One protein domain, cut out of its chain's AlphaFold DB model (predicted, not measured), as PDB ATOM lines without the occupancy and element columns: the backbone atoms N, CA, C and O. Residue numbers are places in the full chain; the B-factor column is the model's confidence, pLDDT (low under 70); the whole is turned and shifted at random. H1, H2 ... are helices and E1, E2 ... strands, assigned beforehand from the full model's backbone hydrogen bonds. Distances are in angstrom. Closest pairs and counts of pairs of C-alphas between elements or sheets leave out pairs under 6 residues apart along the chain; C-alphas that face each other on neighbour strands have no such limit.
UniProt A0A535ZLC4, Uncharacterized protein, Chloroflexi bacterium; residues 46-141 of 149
ATOM      1  N   GLU A  46      19.925 -14.914  -0.375       84.62
ATOM      2  CA  GLU A  46      18.611 -14.558  -0.920       84.62
ATOM      3  C   GLU A  46      18.240 -15.395  -2.147       84.62
ATOM      4  O   GLU A  46      17.095 -15.818  -2.269       84.62
ATOM      5  N   GLN A  47      19.197 -15.685  -3.035       83.69
ATOM      6  CA  GLN A  47      18.967 -16.553  -4.194       83.69
ATOM      7  C   GLN A  47      18.693 -17.999  -3.776       83.69
ATOM      8  O   GLN A  47      17.817 -18.642  -4.359       83.69
ATOM      9  N   ALA A  48      19.389 -18.505  -2.757       83.06
ATOM     10  CA  ALA A  48      19.128 -19.827  -2.199       83.06
ATOM     11  C   ALA A  48      17.719 -19.907  -1.590       83.06
ATOM     12  O   ALA A  48      16.963 -20.826  -1.909       83.06
ATOM     13  N   ILE A  49      17.324 -18.900  -0.802       85.56
ATOM     14  CA  ILE A  49      15.964 -18.790  -0.258       85.56
ATOM     15  C   ILE A  49      14.939 -18.709  -1.391       85.56
ATOM     16  O   ILE A  49      13.981 -19.472  -1.396       85.56
ATOM     17  N   ALA A  50      15.133 -17.840  -2.383       83.56
ATOM     18  CA  ALA A  50      14.213 -17.713  -3.512       83.56
ATOM     19  C   ALA A  50      14.075 -19.031  -4.293       83.56
ATOM     20  O   ALA A  50      12.968 -19.411  -4.677       83.56
ATOM     21  N   THR A  51      15.180 -19.757  -4.479       80.88
ATOM     22  CA  THR A  51      15.189 -21.071  -5.137       80.88
ATOM     23  C   THR A  51      14.421 -22.104  -4.322       80.88
ATOM     24  O   THR A  51      13.626 -22.841  -4.899       80.88
ATOM     25  N   ALA A  52      14.588 -22.130  -2.997       80.75
ATOM     26  CA  ALA A  52      13.784 -22.973  -2.122       80.75
ATOM     27  C   ALA A  52      12.295 -22.591  -2.219       80.75
ATOM     28  O   ALA A  52      11.439 -23.413  -2.542       80.75
ATOM     29  N   LEU A  53      11.955 -21.320  -2.021       81.81
ATOM     30  CA  LEU A  53      10.564 -20.866  -1.990       81.81
ATOM     31  C   LEU A  53       9.829 -21.041  -3.326       81.81
ATOM     32  O   LEU A  53       8.611 -21.214  -3.311       81.81
ATOM     33  N   LYS A  54      10.544 -21.085  -4.460       78.81
ATOM     34  CA  LYS A  54       9.977 -21.369  -5.790       78.81
ATOM     35  C   LYS A  54       9.170 -22.673  -5.837       78.81
ATOM     36  O   LYS A  54       8.210 -22.755  -6.597       78.81
ATOM     37  N   TYR A  55       9.554 -23.672  -5.044       69.31
ATOM     38  CA  TYR A  55       8.891 -24.981  -4.985       69.31
ATOM     39  C   TYR A  55       7.921 -25.119  -3.800       69.31
ATOM     40  O   TYR A  55       7.300 -26.166  -3.621       69.31
ATOM     41  N   GLY A  56       7.789 -24.074  -2.981       67.88
ATOM     42  CA  GLY A  56       6.870 -24.049  -1.851       67.88
ATOM     43  C   GLY A  56       5.409 -23.825  -2.260       67.88
ATOM     44  O   GLY A  56       5.083 -23.585  -3.418       67.88
ATOM     45  N   SER A  57       4.512 -23.823  -1.272       65.12
ATOM     46  CA  SER A  57       3.063 -23.610  -1.425       65.12
ATOM     47  C   SER A  57       2.652 -22.184  -1.844       65.12
ATOM     48  O   SER A  57       1.462 -21.892  -1.937       65.12
ATOM     49  N   GLY A  58       3.610 -21.277  -2.076       65.06
ATOM     50  CA  GLY A  58       3.356 -19.867  -2.403       65.06
ATOM     51  C   GLY A  58       2.812 -19.020  -1.243       65.06
ATOM     52  O   GLY A  58       2.498 -17.849  -1.444       65.06
ATOM     53  N   GLN A  59       2.696 -19.585  -0.038       70.25
ATOM     54  CA  GLN A  59       2.283 -18.861   1.165       70.25
ATOM     55  C   GLN A  59       3.459 -18.132   1.828       70.25
ATOM     56  O   GLN A  59       4.624 -18.470   1.621       70.25
ATOM     57  N   ALA A  60       3.144 -17.129   2.650       73.94
ATOM     58  CA  ALA A  60       4.128 -16.505   3.523       73.94
ATOM     59  C   ALA A  60       4.493 -17.471   4.661       73.94
ATOM     60  O   ALA A  60       3.616 -17.928   5.396       73.94
ATOM     61  N   TYR A  61       5.782 -17.763   4.809       81.94
ATOM     62  CA  TYR A  61       6.289 -18.645   5.860       81.94
ATOM     63  C   TYR A  61       6.658 -17.837   7.113       81.94
ATOM     64  O   TYR A  61       7.302 -16.795   6.977       81.94
ATOM     65  N   PRO A  62       6.295 -18.288   8.331       83.75
ATOM     66  CA  PRO A  62       6.552 -17.534   9.563       83.75
ATOM     67  C   PRO A  62       8.038 -17.327   9.884       83.75
ATOM     68  O   PRO A  62       8.408 -16.321  10.482       83.75
ATOM     69  N   ARG A  63       8.887 -18.290   9.519       89.06
ATOM     70  CA  ARG A  63      10.338 -18.264   9.721       89.06
ATOM     71  C   ARG A  63      10.996 -18.953   8.534       89.06
ATOM     72  O   ARG A  63      10.639 -20.079   8.199       89.06
ATOM     73  N   VAL A  64      11.956 -18.274   7.923       88.88
ATOM     74  CA  VAL A  64      12.818 -18.826   6.878       88.88
ATOM     75  C   VAL A  64      14.240 -18.430   7.213       88.88
ATOM     76  O   VAL A  64      14.512 -17.257   7.466       88.88
ATOM     77  N   GLU A  65      15.140 -19.399   7.219       91.12
ATOM     78  CA  GLU A  65      16.547 -19.171   7.500       91.12
ATOM     79  C   GLU A  65      17.395 -20.026   6.570       91.12
ATOM     80  O   GLU A  65      17.017 -21.139   6.220       91.12
ATOM     81  N   ALA A  66      18.534 -19.494   6.142       89.94
ATOM     82  CA  ALA A  66      19.448 -20.190   5.253       89.94
ATOM     83  C   ALA A  66      20.864 -20.110   5.809       89.94
ATOM     84  O   ALA A  66      21.324 -19.020   6.155       89.94
ATOM     85  N   LYS A  67      21.538 -21.256   5.863       91.44
ATOM     86  CA  LYS A  67      22.922 -21.395   6.312       91.44
ATOM     87  C   LYS A  67      23.758 -22.007   5.196       91.44
ATOM     88  O   LYS A  67      23.285 -22.903   4.494       91.44
ATOM     89  N   TYR A  68      24.981 -21.516   5.033       89.69
ATOM     90  CA  TYR A  68      25.929 -22.063   4.067       89.69
ATOM     91  C   TYR A  68      26.911 -22.980   4.783       89.69
ATOM     92  O   TYR A  68      27.531 -22.576   5.764       89.69
ATOM     93  N   MET A  69      27.052 -24.217   4.319       88.81
ATOM     94  CA  MET A  69      27.882 -25.215   4.992       88.81
ATOM     95  C   MET A  69      28.387 -26.278   4.024       88.81
ATOM     96  O   MET A  69      28.031 -26.295   2.845       88.81
ATOM     97  N   ARG A  70      29.220 -27.186   4.532       87.38
ATOM     98  CA  ARG A  70      29.607 -28.394   3.802       87.38
ATOM     99  C   ARG A  70      28.534 -29.469   3.946       87.38
ATOM    100  O   ARG A  70      27.929 -29.594   5.010       87.38
ATOM    101  N   GLY A  71      28.381 -30.316   2.930       84.19
ATOM    102  CA  GLY A  71      27.510 -31.494   2.990       84.19
ATOM    103  C   GLY A  71      27.850 -32.414   4.168       84.19
ATOM    104  O   GLY A  71      26.959 -32.947   4.821       84.19
ATOM    105  N   SER A  72      29.135 -32.506   4.535       85.00
ATOM    106  CA  SER A  72      29.581 -33.257   5.718       85.00
ATOM    107  C   SER A  72      29.080 -32.701   7.053       85.00
ATOM    108  O   SER A  72      28.937 -33.473   7.998       85.00
ATOM    109  N   ASP A  73      28.816 -31.400   7.166       87.69
ATOM    110  CA  ASP A  73      28.271 -30.816   8.397       87.69
ATOM    111  C   ASP A  73      26.756 -31.012   8.482       87.69
ATOM    112  O   ASP A  73      26.240 -31.325   9.554       87.69
ATOM    113  N   LEU A  74      26.064 -30.957   7.342       85.69
ATOM    114  CA  LEU A  74      24.657 -31.342   7.247       85.69
ATOM    115  C   LEU A  74      24.450 -32.823   7.613       85.69
ATOM    116  O   LEU A  74      23.572 -33.137   8.411       85.69
ATOM    117  N   ALA A  75      25.298 -33.717   7.095       86.56
ATOM    118  CA  ALA A  75      25.254 -35.150   7.389       86.56
ATOM    119  C   ALA A  75      25.464 -35.478   8.878       86.56
ATOM    120  O   ALA A  75      24.920 -36.463   9.367       86.56
ATOM    121  N   LYS A  76      26.229 -34.661   9.617       85.75
ATOM    122  CA  LYS A  76      26.380 -34.807  11.079       85.75
ATOM    123  C   LYS A  76      25.147 -34.333  11.846       85.75
ATOM    124  O   LYS A  76      24.889 -34.840  12.931       85.75
ATOM    125  N   GLY A  77      24.450 -33.322  11.328       81.31
ATOM    126  CA  GLY A  77      23.254 -32.763  11.960       81.31
ATOM    127  C   GLY A  77      22.001 -33.604  11.730       81.31
ATOM    128  O   GLY A  77      21.080 -33.548  12.541       81.31
ATOM    129  N   ASN A  78      21.957 -34.384  10.645       81.50
ATOM    130  CA  ASN A  78      20.834 -35.255  10.325       81.50
ATOM    131  C   ASN A  78      21.256 -36.456   9.455       81.50
ATOM    132  O   ASN A  78      21.731 -36.288   8.328       81.50
ATOM    133  N   ASP A  79      20.990 -37.666   9.953       81.50
ATOM    134  CA  ASP A  79      21.337 -38.940   9.310       81.50
ATOM    135  C   ASP A  79      20.670 -39.140   7.939       81.50
ATOM    136  O   ASP A  79      21.213 -39.857   7.094       81.50
ATOM    137  N   SER A  80      19.543 -38.466   7.661       77.50
ATOM    138  CA  SER A  80      18.912 -38.453   6.327       77.50
ATOM    139  C   SER A  80      19.871 -37.991   5.217       77.50
ATOM    140  O   SER A  80      19.669 -38.323   4.048       77.50
ATOM    141  N   TRP A  81      20.935 -37.264   5.575       79.00
ATOM    142  CA  TRP A  81      21.942 -36.729   4.657       79.00
ATOM    143  C   TRP A  81      23.284 -37.456   4.720       79.00
ATOM    144  O   TRP A  81      24.249 -36.990   4.121       79.00
ATOM    145  N   ALA A  82      23.369 -38.618   5.374       76.75
ATOM    146  CA  ALA A  82      24.613 -39.389   5.469       76.75
ATOM    147  C   ALA A  82      25.224 -39.768   4.099       76.75
ATOM    148  O   ALA A  82      26.418 -40.042   4.013       76.75
ATOM    149  N   GLY A  83      24.416 -39.783   3.032       73.69
ATOM    150  CA  GLY A  83      24.856 -40.026   1.652       73.69
ATOM    151  C   GLY A  83      25.203 -38.774   0.832       73.69
ATOM    152  O   GLY A  83      25.530 -38.923  -0.345       73.69
ATOM    153  N   ALA A  84      25.096 -37.566   1.396       74.75
ATOM    154  CA  ALA A  84      25.487 -36.329   0.717       74.75
ATOM    155  C   ALA A  84      27.002 -36.300   0.456       74.75
ATOM    156  O   ALA A  84      27.774 -36.927   1.188       74.75
ATOM    157  N   ASP A  85      27.444 -35.577  -0.577       79.88
ATOM    158  CA  ASP A  85      28.878 -35.475  -0.846       79.88
ATOM    159  C   ASP A  85      29.537 -34.673   0.294       79.88
ATOM    160  O   ASP A  85      29.191 -33.516   0.534       79.88
ATOM    161  N   PRO A  86      30.496 -35.246   1.039       78.50
ATOM    162  CA  PRO A  86      31.084 -34.564   2.184       78.50
ATOM    163  C   PRO A  86      31.879 -33.303   1.812       78.50
ATOM    164  O   PRO A  86      32.126 -32.469   2.694       78.50
ATOM    165  N   GLN A  87      32.307 -33.177   0.551       78.62
ATOM    166  CA  GLN A  87      33.105 -32.059   0.044       78.62
ATOM    167  C   GLN A  87      32.262 -30.982  -0.646       78.62
ATOM    168  O   GLN A  87      32.781 -29.891  -0.890       78.62
ATOM    169  N   GLU A  88      30.991 -31.258  -0.946       81.38
ATOM    170  CA  GLU A  88      30.129 -30.283  -1.606       81.38
ATOM    171  C   GLU A  88      29.731 -29.158  -0.643       81.38
ATOM    172  O   GLU A  88      29.576 -29.364   0.565       81.38
ATOM    173  N   PHE A  89      29.567 -27.955  -1.187       86.38
ATOM    174  CA  PHE A  89      29.014 -26.830  -0.450       86.38
ATOM    175  C   PHE A  89      27.540 -26.666  -0.789       86.38
ATOM    176  O   PHE A  89      27.135 -26.702  -1.954       86.38
ATOM    177  N   VAL A  90      26.737 -26.479   0.251       86.94
ATOM    178  CA  VAL A  90      25.288 -26.389   0.136       86.94
ATOM    179  C   VAL A  90      24.753 -25.217   0.931       86.94
ATOM    180  O   VAL A  90      25.242 -24.863   2.007       86.94
ATOM    181  N   TRP A  91      23.678 -24.655   0.403       90.00
ATOM    182  CA  TRP A  91      22.756 -23.839   1.160       90.00
ATOM    183  C   TRP A  91      21.673 -24.731   1.743       90.00
ATOM    184  O   TRP A  91      20.921 -25.375   1.013       90.00
ATOM    185  N   VAL A  92      21.569 -24.739   3.065       89.81
ATOM    186  CA  VAL A  92      20.488 -25.412   3.781       89.81
ATOM    187  C   VAL A  92      19.485 -24.345   4.178       89.81
ATOM    188  O   VAL A  92      19.806 -23.459   4.971       89.81
ATOM    189  N   VAL A  93      18.287 -24.403   3.601       89.19
ATOM    190  CA  VAL A  93      17.204 -23.451   3.856       89.19
ATOM    191  C   VAL A  93      16.148 -24.127   4.721       89.19
ATOM    192  O   VAL A  93      15.432 -24.998   4.237       89.19
ATOM    193  N   ALA A  94      16.040 -23.729   5.986       90.19
ATOM    194  CA  ALA A  94      14.979 -24.156   6.889       90.19
ATOM    195  C   ALA A  94      13.776 -23.223   6.815       90.19
ATOM    196  O   ALA A  94      13.903 -21.997   6.748       90.19
ATOM    197  N   ILE A  95      12.593 -23.821   6.826       87.75
ATOM    198  CA  ILE A  95      11.322 -23.143   6.613       87.75
ATOM    199  C   ILE A  95      10.336 -23.672   7.647       87.75
ATOM    200  O   ILE A  95      10.103 -24.876   7.731       87.75
ATOM    201  N   SER A  96       9.747 -22.781   8.442       86.75
ATOM    202  CA  SER A  96       8.667 -23.148   9.356       86.75
ATOM    203  C   SER A  96       7.323 -23.182   8.639       86.75
ATOM    204  O   SER A  96       7.058 -22.414   7.711       86.75
ATOM    205  N   GLY A  97       6.437 -24.045   9.121       77.88
ATOM    206  CA  GLY A  97       5.096 -24.209   8.586       77.88
ATOM    207  C   GLY A  97       5.024 -25.179   7.411       77.88
ATOM    208  O   GLY A  97       5.941 -25.957   7.145       77.88
ATOM    209  N   HIS A  98       3.886 -25.130   6.719       74.62
ATOM    210  CA  HIS A  98       3.525 -26.066   5.657       74.62
ATOM    211  C   HIS A  98       4.281 -25.751   4.366       74.62
ATOM    212  O   HIS A  98       3.766 -25.111   3.443       74.62
ATOM    213  N   TYR A  99       5.536 -26.182   4.330       65.06
ATOM    214  CA  TYR A  99       6.379 -26.126   3.150       65.06
ATOM    215  C   TYR A  99       6.066 -27.303   2.208       65.06
ATOM    216  O   TYR A  99       5.831 -28.420   2.664       65.06
ATOM    217  N   GLY A 100       5.974 -27.005   0.906       58.19
ATOM    218  CA  GLY A 100       5.313 -27.807  -0.136       58.19
ATOM    219  C   GLY A 100       5.735 -29.281  -0.293       58.19
ATOM    220  O   GLY A 100       6.779 -29.709   0.177       58.19
ATOM    221  N   ILE A 101       4.851 -30.032  -0.976       47.91
ATOM    222  CA  ILE A 101       4.870 -31.459  -1.381       47.91
ATOM    223  C   ILE A 101       5.791 -32.377  -0.557       47.91
ATOM    224  O   ILE A 101       6.682 -33.040  -1.083       47.91
ATOM    225  N   SER A 102       5.502 -32.512   0.736       46.91
ATOM    226  CA  SER A 102       5.809 -33.770   1.413       46.91
ATOM    227  C   SER A 102       4.795 -34.831   0.964       46.91
ATOM    228  O   SER A 102       3.589 -34.556   1.006       46.91
ATOM    229  N   PRO A 103       5.217 -36.056   0.592       44.59
ATOM    230  CA  PRO A 103       4.292 -37.166   0.349       44.59
ATOM    231  C   PRO A 103       3.437 -37.521   1.584       44.59
ATOM    232  O   PRO A 103       2.465 -38.259   1.454       44.59
ATOM    233  N   LEU A 104       3.763 -36.976   2.765       49.75
ATOM    234  CA  LEU A 104       3.047 -37.163   4.034       49.75
ATOM    235  C   LEU A 104       2.000 -36.067   4.331       49.75
ATOM    236  O   LEU A 104       1.319 -36.123   5.353       49.75
ATOM    237  N   GLY A 105       1.850 -35.060   3.462       53.16
ATOM    238  CA  GLY A 105       0.713 -34.126   3.455       53.16
ATOM    239  C   GLY A 105       0.584 -33.129   4.619       53.16
ATOM    240  O   GLY A 105      -0.284 -32.265   4.545       53.16
ATOM    241  N   THR A 106       1.410 -33.195   5.671       66.06
ATOM    242  CA  THR A 106       1.272 -32.338   6.875       66.06
ATOM    243  C   THR A 106       2.609 -31.998   7.542       66.06
ATOM    244  O   THR A 106       2.767 -32.120   8.752       66.06
ATOM    245  N   THR A 107       3.609 -31.571   6.772       74.94
ATOM    246  CA  THR A 107       4.858 -31.069   7.362       74.94
ATOM    247  C   THR A 107       4.623 -29.757   8.107       74.94
ATOM    248  O   THR A 107       3.982 -28.837   7.601       74.94
ATOM    249  N   THR A 108       5.142 -29.671   9.327       80.81
ATOM    250  CA  THR A 108       5.101 -28.476  10.182       80.81
ATOM    251  C   THR A 108       6.373 -27.635  10.060       80.81
ATOM    252  O   THR A 108       6.421 -26.500  10.542       80.81
ATOM    253  N   TRP A 109       7.388 -28.187   9.397       86.62
ATOM    254  CA  TRP A 109       8.589 -27.518   8.918       86.62
ATOM    255  C   TRP A 109       9.174 -28.281   7.724       86.62
ATOM    256  O   TRP A 109       8.900 -29.467   7.524       86.62
ATOM    257  N   GLY A 110      10.012 -27.606   6.943       85.38
ATOM    258  CA  GLY A 110      10.750 -28.191   5.830       85.38
ATOM    259  C   GLY A 110      12.181 -27.676   5.755       85.38
ATOM    260  O   GLY A 110      12.504 -26.604   6.266       85.38
ATOM    261  N   ILE A 111      13.032 -28.452   5.095       86.31
ATOM    262  CA  ILE A 111      14.378 -28.072   4.695       86.31
ATOM    263  C   ILE A 111      14.501 -28.265   3.192       86.31
ATOM    264  O   ILE A 111      14.124 -29.303   2.648       86.31
ATOM    265  N   ALA A 112      15.055 -27.258   2.532       85.81
ATOM    266  CA  ALA A 112      15.473 -27.322   1.148       85.81
ATOM    267  C   ALA A 112      16.997 -27.216   1.086       85.81
ATOM    268  O   ALA A 112      17.574 -26.224   1.534       85.81
ATOM    269  N   VAL A 113      17.643 -28.230   0.520       86.19
ATOM    270  CA  VAL A 113      19.091 -28.226   0.293       86.19
ATOM    271  C   VAL A 113      19.352 -27.820  -1.147       86.19
ATOM    272  O   VAL A 113      18.997 -28.543  -2.078       86.19
ATOM    273  N   VAL A 114      19.950 -26.644  -1.324       83.81
ATOM    274  CA  VAL A 114      20.308 -26.066  -2.621       83.81
ATOM    275  C   VAL A 114      21.816 -26.200  -2.798       83.81
ATOM    276  O   VAL A 114      22.584 -25.647  -2.012       83.81
ATOM    277  N   ARG A 115      22.254 -26.940  -3.821       82.25
ATOM    278  CA  ARG A 115      23.685 -27.080  -4.124       82.25
ATOM    279  C   ARG A 115      24.249 -25.757  -4.631       82.25
ATOM    280  O   ARG A 115      23.613 -25.088  -5.449       82.25
ATOM    281  N   ASP A 116      25.441 -25.405  -4.163       72.00
ATOM    282  CA  ASP A 116      26.166 -24.215  -4.607       72.00
ATOM    283  C   ASP A 116      26.999 -24.511  -5.866       72.00
ATOM    284  O   ASP A 116      28.229 -24.502  -5.853       72.00
ATOM    285  N   GLU A 117      26.326 -24.839  -6.971       66.81
ATOM    286  CA  GLU A 117      26.987 -25.123  -8.247       66.81
ATOM    287  C   GLU A 117      27.101 -23.864  -9.122       66.81
ATOM    288  O   GLU A 117      26.132 -23.134  -9.329       66.81
ATOM    289  N   PHE A 118      28.286 -23.654  -9.711       49.25
ATOM    290  CA  PHE A 118      28.637 -22.489 -10.544       49.25
ATOM    291  C   PHE A 118      27.722 -22.288 -11.772       49.25
ATOM    292  O   PHE A 118      27.610 -21.173 -12.278       49.25
ATOM    293  N   TRP A 119      27.072 -23.349 -12.272       45.78
ATOM    294  CA  TRP A 119      26.349 -23.324 -13.553       45.78
ATOM    295  C   TRP A 119      24.822 -23.370 -13.437       45.78
ATOM    296  O   TRP A 119      24.136 -22.911 -14.351       45.78
ATOM    297  N   SER A 120      24.269 -23.875 -12.332       50.31
ATOM    298  CA  SER A 120      22.828 -23.830 -12.070       50.31
ATOM    299  C   SER A 120      22.525 -24.245 -10.639       50.31
ATOM    300  O   SER A 120      23.001 -25.289 -10.203       50.31
ATOM    301  N   ALA A 121      21.643 -23.515  -9.958       54.56
ATOM    302  CA  ALA A 121      20.995 -24.048  -8.768       54.56
ATOM    303  C   ALA A 121      20.212 -25.310  -9.165       54.56
ATOM    304  O   ALA A 121      19.240 -25.231  -9.925       54.56
ATOM    305  N   THR A 122      20.655 -26.479  -8.702       61.00
ATOM    306  CA  THR A 122      19.940 -27.740  -8.914       61.00
ATOM    307  C   THR A 122      18.567 -27.675  -8.234       61.00
ATOM    308  O   THR A 122      18.360 -26.886  -7.307       61.00
ATOM    309  N   SER A 123      17.611 -28.508  -8.669       61.75
ATOM    310  CA  SER A 123      16.365 -28.704  -7.915       61.75
ATOM    311  C   SER A 123      16.714 -29.013  -6.455       61.75
ATOM    312  O   SER A 123      17.508 -29.934  -6.238       61.75
ATOM    313  N   PRO A 124      16.161 -28.277  -5.473       65.50
ATOM    314  CA  PRO A 124      16.480 -28.531  -4.084       65.50
ATOM    315  C   PRO A 124      16.043 -29.942  -3.709       65.50
ATOM    316  O   PRO A 124      15.027 -30.440  -4.202       65.50
ATOM    317  N   VAL A 125      16.808 -30.575  -2.827       73.94
ATOM    318  CA  VAL A 125      16.356 -31.801  -2.174       73.94
ATOM    319  C   VAL A 125      15.553 -31.387  -0.946       73.94
ATOM    320  O   VAL A 125      16.012 -30.558  -0.157       73.94
ATOM    321  N   PHE A 126      14.341 -31.927  -0.827       73.75
ATOM    322  CA  PHE A 126      13.393 -31.559   0.217       73.75
ATOM    323  C   PHE A 126      13.294 -32.635   1.283       73.75
ATOM    324  O   PHE A 126      13.087 -33.810   0.983       73.75
ATOM    325  N   GLU A 127      13.356 -32.195   2.528       76.06
ATOM    326  CA  GLU A 127      13.001 -32.986   3.696       76.06
ATOM    327  C   GLU A 127      12.037 -32.171   4.555       76.06
ATOM    328  O   GLU A 127      12.023 -30.943   4.505       76.06
ATOM    329  N   GLY A 128      11.209 -32.832   5.349       77.50
ATOM    330  CA  GLY A 128      10.361 -32.143   6.306       77.50
ATOM    331  C   GLY A 128       9.895 -33.077   7.402       77.50
ATOM    332  O   GLY A 128       9.840 -34.292   7.218       77.50
ATOM    333  N   GLY A 129       9.545 -32.488   8.537       76.31
ATOM    334  CA  GLY A 129       9.007 -33.199   9.688       76.31
ATOM    335  C   GLY A 129       7.616 -32.707  10.056       76.31
ATOM    336  O   GLY A 129       7.151 -31.673   9.578       76.31
ATOM    337  N   ILE A 130       6.953 -33.487  10.906       77.94
ATOM    338  CA  ILE A 130       5.620 -33.191  11.456       77.94
ATOM    339  C   ILE A 130       5.671 -32.797  12.941       77.94
ATOM    340  O   ILE A 130       4.662 -32.405  13.522       77.94
ATOM    341  N   GLU A 131       6.840 -32.923  13.571       79.19
ATOM    342  CA  GLU A 131       7.046 -32.645  14.991       79.19
ATOM    343  C   GLU A 131       7.714 -31.283  15.185       79.19
ATOM    344  O   GLU A 131       8.744 -30.990  14.579       79.19
ATOM    345  N   GLY A 132       7.134 -30.444  16.047       81.75
ATOM    346  CA  GLY A 132       7.588 -29.065  16.245       81.75
ATOM    347  C   GLY A 132       7.204 -28.148  15.081       81.75
ATOM    348  O   GLY A 132       6.428 -28.522  14.215       81.75
ATOM    349  N   ASN A 133       7.711 -26.919  15.068       86.25
ATOM    350  CA  ASN A 133       7.478 -25.927  14.004       86.25
ATOM    351  C   ASN A 133       8.783 -25.484  13.318       86.25
ATOM    352  O   ASN A 133       8.787 -24.536  12.533       86.25
ATOM    353  N   TRP A 134       9.890 -26.140  13.655       89.06
ATOM    354  CA  TRP A 134      11.235 -25.834  13.194       89.06
ATOM    355  C   TRP A 134      12.055 -27.126  13.161       89.06
ATOM    356  O   TRP A 134      11.831 -27.977  14.029       89.06
ATOM    357  N   PRO A 135      12.997 -27.294  12.218       86.44
ATOM    358  CA  PRO A 135      13.841 -28.475  12.212       86.44
ATOM    359  C   PRO A 135      14.741 -28.476  13.458       86.44
ATOM    360  O   PRO A 135      15.484 -27.513  13.667       86.44
ATOM    361  N   PRO A 136      14.712 -29.537  14.284       87.25
ATOM    362  CA  PRO A 136      15.321 -29.527  15.616       87.25
ATOM    363  C   PRO A 136      16.851 -29.428  15.602       87.25
ATOM    364  O   PRO A 136      17.436 -29.007  16.589       87.25
ATOM    365  N   PHE A 137      17.491 -29.791  14.491       88.00
ATOM    366  CA  PHE A 137      18.945 -29.762  14.325       88.00
ATOM    367  C   PHE A 137      19.455 -28.497  13.628       88.00
ATOM    368  O   PHE A 137      20.658 -28.257  13.587       88.00
ATOM    369  N   PHE A 138      18.569 -27.694  13.026       90.44
ATOM    370  CA  PHE A 138      19.001 -26.623  12.128       90.44
ATOM    371  C   PHE A 138      19.773 -25.524  12.858       90.44
ATOM    372  O   PHE A 138      20.752 -24.996  12.325       90.44
ATOM    373  N   ASP A 139      19.356 -25.180  14.076       90.44
ATOM    374  CA  ASP A 139      19.995 -24.119  14.857       90.44
ATOM    375  C   ASP A 139      21.441 -24.495  15.248       90.44
ATOM    376  O   ASP A 139      22.296 -23.610  15.269       90.44
ATOM    377  N   ASP A 140      21.744 -25.792  15.387       89.06
ATOM    378  CA  ASP A 140      23.078 -26.324  15.709       89.06
ATOM    379  C   ASP A 140      24.014 -26.442  14.490       89.06
ATOM    380  O   ASP A 140      25.219 -26.657  14.644       89.06
ATOM    381  N   LEU A 141      23.492 -26.293  13.265       89.12
ATOM    382  CA  LEU A 141      24.313 -26.350  12.054       89.12
ATOM    383  C   LEU A 141      25.252 -25.135  11.946       89.12
ATOM    384  O   LEU A 141      24.825 -24.006  12.231       89.12
TER     385      LEU A 141
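Overview. This is residues 46 to 141 of the 149 residues of an uncharacterized protein of Chloroflexi bacterium (UniProt A0A535ZLC4). A strongly twisted sheet of four strands makes the middle, with the short helix H1 slanting over one face and the short helix H2 over the other, near one end of E2. The last residues, 130 to 141, form an unnamed tail that folds back over the face with H2. The printed part has 96 residues, in the order H1 E1 H2 E2 E3 E4; the sheet's order is E1 - E2 - E3 - E4, all antiparallel. The class is mixed, helices and strands, with 42 residues in named elements, under half. The whole is compact, with a radius of gyration of the C-alphas of 12.4 A and spans of 32 by 27 by 22 A.

Along the chain. Find C-alpha 89 at (29.014, -26.830, -0.450); from there E2, residues 89 to 96, runs 22.9 A. Beside it are E1, residues 64 to 70, 19.6 A, and E3, residues 109 to 115, 20.0 A. E4, residues 125 to 129, ends at C-alpha 129 (9.007, -33.199, 9.688). H1, residues 46 to 53, begins at C-alpha 46 (18.611, -14.558, -0.920); H2 is residues 71 to 77.

Arrangement. Look at N 67 and O 92, 2.9 A, between E1 and E2. E2, E3 and E4 form a meander, each strand the antiparallel neighbour of the one before; find N 93 and O 112, 2.8 A, then N 111 and O 127, 2.8 A. H1 is on the sheet at a height of 8.4 A, slantwise to the strands; its closest C-alphas to E3 are Ala 52 and Ala 112, 5.7 A. H2, on the opposite face, is over E2 at a height of 10.2 A; the closest C-alphas are Gly 71 and Phe 89, 6.0 A. In H1 and H2 every O i to N i+4 pair is within hydrogen-bond range.

Size, cuts and confidence. The C-alphas farthest apart, Trp 119 and Glu 131, are 35.7 A apart. The printed part has no cut; the links H2 to E2 and E2 to E3 are long. Look for pLDDT under 70 at residues 55 to 58, 99 to 106 and 117 to 124.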